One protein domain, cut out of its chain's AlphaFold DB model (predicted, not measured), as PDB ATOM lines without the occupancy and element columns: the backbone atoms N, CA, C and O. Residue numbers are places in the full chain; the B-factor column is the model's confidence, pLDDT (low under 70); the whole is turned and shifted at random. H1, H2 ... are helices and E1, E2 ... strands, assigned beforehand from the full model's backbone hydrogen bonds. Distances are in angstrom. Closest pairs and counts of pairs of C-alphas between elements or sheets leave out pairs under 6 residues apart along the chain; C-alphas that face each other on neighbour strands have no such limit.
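This is residues 15 to 60 of the 61 residues of a protein of Prunus yedoensis var. nudiflora (UniProt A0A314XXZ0). Two short parallel strands, E1 and E2, lie side by side as a small two-stranded edge, and two loops, residues 18 to 26 and 42 to 50, lead from their ends to two small helices, H1 and H2, that come near each other away from the strands. Much of the body is loop: fewer than half of the 46 printed residues, 20, are in named elements. Two named strands and two named helices follow in the order E1, H1, E2, H2; the sheet is E1 beside E2, parallel, and the class is mixed, helices and strands. The whole is compact, with a radius of gyration of the C-alphas of 10.4 A, and its C-alphas span 27 by 18 by 14 A, only just elongated.

E1, residues 15 to 17, and E2, residues 37 to 41, are parallel neighbours at 6 degrees. C-alphas 15 and 39 face each other at 4.7 A. N 16 and O 39, and N 41 and O 16, are within hydrogen-bond range, each pair at 2.9 A. With H1, residues 27 to 30, between them, they form a strand-helix-strand unit, two parallel neighbour strands joined through a helix, with a right-handed crossover. H1 and H2, residues 51 to 58, are close but not clearly touching; their closest C-alphas, of Gln 30 and Trp 53, are 6.3 A apart. E1 and H2 are apart. In H2 every O i to N i+4 pair is within hydrogen-bond range; H1 is too short for such a pair.

E1 begins at C-alpha 15, (-5.180, 15.573, 7.403), and is 6.3 A long. H1 is 4.9 A long. E2 is 13.4 A long and begins at C-alpha 37, (-0.607, 21.331, 3.455). H2 is 10.5 A long and ends at C-alpha 58, (-0.929, 30.970, 2.465).

The two C-alphas farthest apart, of Gln 20 and Ser 59, are 27.7 A apart. The printed part has no cut, and its three links are short. Residue 60 is under pLDDT 70.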
ATOM      1  N   ASN A  15      -3.915  16.052   7.950       95.94
ATOM      2  CA  ASN A  15      -5.180  15.573   7.403       95.94
ATOM      3  C   ASN A  15      -6.104  15.159   8.547       95.94
ATOM      4  O   ASN A  15      -5.851  14.169   9.229       95.94
ATOM      5  N   ILE A  16      -7.182  15.914   8.742       94.94
ATOM      6  CA  ILE A  16      -8.205  15.647   9.751       94.94
ATOM      7  C   ILE A  16      -9.523  15.443   9.019       94.94
ATOM      8  O   ILE A  16     -10.099  16.382   8.467       94.94
ATOM      9  N   ILE A  17      -9.995  14.199   8.999       96.69
ATOM     10  CA  ILE A  17     -11.183  13.793   8.251       96.69
ATOM     11  C   ILE A  17     -12.086  12.991   9.186       96.69
ATOM     12  O   ILE A  17     -11.653  11.987   9.741       96.69
ATOM     13  N   ASN A  18     -13.343  13.418   9.337       96.12
ATOM     14  CA  ASN A  18     -14.356  12.769  10.187       96.12
ATOM     15  C   ASN A  18     -13.991  12.678  11.687       96.12
ATOM     16  O   ASN A  18     -14.479  11.786  12.381       96.12
ATOM     17  N   CYS A  19     -13.175  13.601  12.202       93.38
ATOM     18  CA  CYS A  19     -12.807  13.678  13.623       93.38
ATOM     19  C   CYS A  19     -13.467  14.884  14.301       93.38
ATOM     20  O   CYS A  19     -13.593  15.930  13.683       93.38
ATOM     21  N   GLN A  20     -13.836  14.782  15.578       91.81
ATOM     22  CA  GLN A  20     -14.342  15.922  16.357       91.81
ATOM     23  C   GLN A  20     -13.183  16.618  17.076       91.81
ATOM     24  O   GLN A  20     -12.762  16.180  18.141       91.81
ATOM     25  N   VAL A  21     -12.644  17.670  16.460       89.75
ATOM     26  CA  VAL A  21     -11.519  18.464  16.993       89.75
ATOM     27  C   VAL A  21     -11.991  19.788  17.602       89.75
ATOM     28  O   VAL A  21     -11.322  20.331  18.476       89.75
ATOM     29  N   GLY A  22     -13.138  20.299  17.147       84.94
ATOM     30  CA  GLY A  22     -13.734  21.540  17.637       84.94
ATOM     31  C   GLY A  22     -14.623  21.384  18.883       84.94
ATOM     32  O   GLY A  22     -14.601  20.345  19.544       84.94
ATOM     33  N   PRO A  23     -15.402  22.429  19.236       91.25
ATOM     34  CA  PRO A  23     -15.882  23.487  18.335       91.25
ATOM     35  C   PRO A  23     -14.861  24.579  17.987       91.25
ATOM     36  O   PRO A  23     -14.953  25.148  16.899       91.25
ATOM     37  N   ALA A  24     -13.898  24.852  18.871       92.50
ATOM     38  CA  ALA A  24     -12.890  25.898  18.690       92.50
ATOM     39  C   ALA A  24     -11.815  25.513  17.663       92.50
ATOM     40  O   ALA A  24     -11.520  24.328  17.479       92.50
ATOM     41  N   PHE A  25     -11.191  26.509  17.028       91.94
ATOM     42  CA  PHE A  25     -10.022  26.253  16.189       91.94
ATOM     43  C   PHE A  25      -8.807  25.900  17.074       91.94
ATOM     44  O   PHE A  25      -8.415  26.702  17.926       91.94
ATOM     45  N   PRO A  26      -8.195  24.712  16.919       90.81
ATOM     46  CA  PRO A  26      -7.208  24.210  17.872       90.81
ATOM     47  C   PRO A  26      -5.912  25.037  17.901       90.81
ATOM     48  O   PRO A  26      -5.273  25.258  16.872       90.81
ATOM     49  N   LEU A  27      -5.462  25.413  19.103       90.81
ATOM     50  CA  LEU A  27      -4.222  26.180  19.313       90.81
ATOM     51  C   LEU A  27      -2.964  25.432  18.845       90.81
ATOM     52  O   LEU A  27      -2.056  26.041  18.288       90.81
ATOM     53  N   TRP A  28      -2.927  24.106  18.989       91.31
ATOM     54  CA  TRP A  28      -1.805  23.293  18.505       91.31
ATOM     55  C   TRP A  28      -1.630  23.354  16.985       91.31
ATOM     56  O   TRP A  28      -0.527  23.170  16.476       91.31
ATOM     57  N   LEU A  29      -2.719  23.595  16.248       91.44
ATOM     58  CA  LEU A  29      -2.676  23.746  14.799       91.44
ATOM     59  C   LEU A  29      -2.175  25.146  14.432       91.44
ATOM     60  O   LEU A  29      -1.390  25.294  13.496       91.44
ATOM     61  N   GLN A  30      -2.546  26.150  15.234       91.19
ATOM     62  CA  GLN A  30      -2.012  27.506  15.115       91.19
ATOM     63  C   GLN A  30      -0.498  27.568  15.353       91.19
ATOM     64  O   GLN A  30       0.200  28.362  14.722       91.19
ATOM     65  N   SER A  31       0.024  26.703  16.229       89.88
ATOM     66  CA  SER A  31       1.450  26.665  16.555       89.88
ATOM     67  C   SER A  31       2.328  26.026  15.471       89.88
ATOM     68  O   SER A  31       3.550  26.117  15.566       89.88
ATOM     69  N   GLN A  32       1.753  25.392  14.441       91.06
ATOM     70  CA  GLN A  32       2.529  24.763  13.365       91.06
ATOM     71  C   GLN A  32       3.115  25.826  12.429       91.06
ATOM     72  O   GLN A  32       2.397  26.460  11.659       91.06
ATOM     73  N   SER A  33       4.429  26.045  12.499       87.44
ATOM     74  CA  SER A  33       5.130  27.073  11.716       87.44
ATOM     75  C   SER A  33       5.560  26.641  10.315       87.44
ATOM     76  O   SER A  33       5.856  27.516   9.507       87.44
ATOM     77  N   GLU A  34       5.614  25.336  10.050       90.00
ATOM     78  CA  GLU A  34       6.153  24.733   8.815       90.00
ATOM     79  C   GLU A  34       5.074  23.989   8.009       90.00
ATOM     80  O   GLU A  34       5.371  23.132   7.177       90.00
ATOM     81  N   LEU A  35       3.802  24.284   8.287       91.62
ATOM     82  CA  LEU A  35       2.676  23.590   7.682       91.62
ATOM     83  C   LEU A  35       2.500  24.026   6.222       91.62
ATOM     84  O   LEU A  35       2.072  25.143   5.953       91.62
ATOM     85  N   SER A  36       2.767  23.119   5.285       89.88
ATOM     86  CA  SER A  36       2.639  23.353   3.842       89.88
ATOM     87  C   SER A  36       1.335  22.820   3.247       89.88
ATOM     88  O   SER A  36       0.927  23.235   2.166       89.88
ATOM     89  N   SER A  37       0.657  21.894   3.931       90.75
ATOM     90  CA  SER A  37      -0.607  21.331   3.455       90.75
ATOM     91  C   SER A  37      -1.546  20.983   4.603       90.75
ATOM     92  O   SER A  37      -1.150  20.364   5.594       90.75
ATOM     93  N   ILE A  38      -2.817  21.359   4.462       92.88
ATOM     94  CA  ILE A  38      -3.848  21.047   5.443       92.88
ATOM     95  C   ILE A  38      -5.158  20.622   4.780       92.88
ATOM     96  O   ILE A  38      -5.678  21.300   3.897       92.88
ATOM     97  N   THR A  39      -5.726  19.524   5.274       94.62
ATOM     98  CA  THR A  39      -7.089  19.088   4.964       94.62
ATOM     99  C   THR A  39      -7.901  19.022   6.248       94.62
ATOM    100  O   THR A  39      -7.580  18.247   7.150       94.62
ATOM    101  N   LEU A  40      -8.990  19.790   6.307       93.31
ATOM    102  CA  LEU A  40      -9.988  19.733   7.375       93.31
ATOM    103  C   LEU A  40     -11.342  19.368   6.759       93.31
ATOM    104  O   LEU A  40     -11.946  20.167   6.051       93.31
ATOM    105  N   CYS A  41     -11.837  18.160   7.021       94.75
ATOM    106  CA  CYS A  41     -13.128  17.695   6.517       94.75
ATOM    107  C   CYS A  41     -13.947  17.091   7.653       94.75
ATOM    108  O   CYS A  41     -13.505  16.151   8.314       94.75
ATOM    109  N   ARG A  42     -15.156  17.621   7.888       94.81
ATOM    110  CA  ARG A  42     -16.030  17.178   8.994       94.81
ATOM    111  C   ARG A  42     -15.271  17.134  10.336       94.81
ATOM    112  O   ARG A  42     -15.441  16.200  11.109       94.81
ATOM    113  N   ALA A  43     -14.434  18.150  10.580       94.50
ATOM    114  CA  ALA A  43     -13.533  18.237  11.734       94.50
ATOM    115  C   ALA A  43     -14.223  18.702  13.041       94.50
ATOM    116  O   ALA A  43     -13.570  18.891  14.065       94.50
ATOM    117  N   GLY A  44     -15.535  18.960  13.006       93.69
ATOM    118  CA  GLY A  44     -16.284  19.457  14.165       93.69
ATOM    119  C   GLY A  44     -15.929  20.885  14.597       93.69
ATOM    120  O   GLY A  44     -16.339  21.297  15.674       93.69
ATOM    121  N   ILE A  45     -15.165  21.630  13.791       92.94
ATOM    122  CA  ILE A  45     -14.818  23.033  14.049       92.94
ATOM    123  C   ILE A  45     -15.973  23.907  13.563       92.94
ATOM    124  O   ILE A  45     -16.357  23.840  12.395       92.94
ATOM    125  N   SER A  46     -16.531  24.695  14.475       92.88
ATOM    126  CA  SER A  46     -17.602  25.660  14.207       92.88
ATOM    127  C   SER A  46     -17.171  27.104  14.455       92.88
ATOM    128  O   SER A  46     -17.894  28.024  14.088       92.88
ATOM    129  N   ASP A  47     -16.032  27.295  15.118       92.12
ATOM    130  CA  ASP A  47     -15.413  28.595  15.338       92.12
ATOM    131  C   ASP A  47     -14.732  29.120  14.062       92.12
ATOM    132  O   ASP A  47     -14.484  28.383  13.104       92.12
ATOM    133  N   SER A  48     -14.437  30.415  14.055       92.25
ATOM    134  CA  SER A  48     -13.710  31.079  12.979       92.25
ATOM    135  C   SER A  48     -12.255  30.614  12.888       92.25
ATOM    136  O   SER A  48     -11.593  30.354  13.893       92.25
ATOM    137  N   ILE A  49     -11.742  30.533  11.659       91.88
ATOM    138  CA  ILE A  49     -10.312  30.330  11.411       91.88
ATOM    139  C   ILE A  49      -9.604  31.676  11.641       91.88
ATOM    140  O   ILE A  49     -10.028  32.668  11.044       91.88
ATOM    141  N   PRO A  50      -8.534  31.736  12.455       92.94
ATOM    142  CA  PRO A  50      -7.786  32.972  12.668       92.94
ATOM    143  C   PRO A  50      -7.156  33.484  11.367       92.94
ATOM    144  O   PRO A  50      -6.424  32.752  10.695       92.94
ATOM    145  N   GLU A  51      -7.412  34.749  11.032       93.38
ATOM    146  CA  GLU A  51      -6.941  35.381   9.790       93.38
ATOM    147  C   GLU A  51      -5.410  35.405   9.703       93.38
ATOM    148  O   GLU A  51      -4.846  34.959   8.705       93.38
ATOM    149  N   ASP A  52      -4.730  35.815  10.779       90.75
ATOM    150  CA  ASP A  52      -3.262  35.863  10.838       90.75
ATOM    151  C   ASP A  52      -2.622  34.494  10.572       90.75
ATOM    152  O   ASP A  52      -1.613  34.382   9.867       90.75
ATOM    153  N   TRP A  53      -3.221  33.426  11.113       90.88
ATOM    154  CA  TRP A  53      -2.739  32.065  10.893       90.88
ATOM    155  C   TRP A  53      -2.944  31.636   9.441       90.88
ATOM    156  O   TRP A  53      -2.020  31.095   8.837       90.88
ATOM    157  N   PHE A  54      -4.122  31.912   8.872       89.00
ATOM    158  CA  PHE A  54      -4.439  31.581   7.483       89.00
ATOM    159  C   PHE A  54      -3.519  32.308   6.491       89.00
ATOM    160  O   PHE A  54      -2.998  31.695   5.557       89.00
ATOM    161  N   LEU A  55      -3.251  33.596   6.721       89.94
ATOM    162  CA  LEU A  55      -2.328  34.371   5.897       89.94
ATOM    163  C   LEU A  55      -0.907  33.800   5.961       89.94
ATOM    164  O   LEU A  55      -0.271  33.618   4.921       89.94
ATOM    165  N   LYS A  56      -0.430  33.433   7.157       86.38
ATOM    166  CA  LYS A  56       0.902  32.843   7.351       86.38
ATOM    167  C   LYS A  56       1.111  31.584   6.507       86.38
ATOM    168  O   LYS A  56       2.087  31.522   5.764       86.38
ATOM    169  N   ILE A  57       0.202  30.613   6.575       84.38
ATOM    170  CA  ILE A  57       0.297  29.388   5.759       84.38
ATOM    171  C   ILE A  57       0.079  29.647   4.267       84.38
ATOM    172  O   ILE A  57       0.723  28.997   3.454       84.38
ATOM    173  N   SER A  58      -0.751  30.624   3.884       80.00
ATOM    174  CA  SER A  58      -0.929  30.970   2.465       80.00
ATOM    175  C   SER A  58       0.339  31.544   1.824       80.00
ATOM    176  O   SER A  58       0.564  31.334   0.643       80.00
ATOM    177  N   SER A  59       1.189  32.226   2.601       77.44
ATOM    178  CA  SER A  59       2.458  32.788   2.115       77.44
ATOM    179  C   SER A  59       3.589  31.766   1.957       77.44
ATOM    180  O   SER A  59       4.637  32.092   1.403       77.44
ATOM    181  N   GLN A  60       3.401  30.550   2.477       66.62
ATOM    182  CA  GLN A  60       4.368  29.451   2.384       66.62
ATOM    183  C   GLN A  60       4.103  28.532   1.178       66.62
ATOM    184  O   GLN A  60       4.864  27.590   0.958       66.62
TER     185      GLN A  60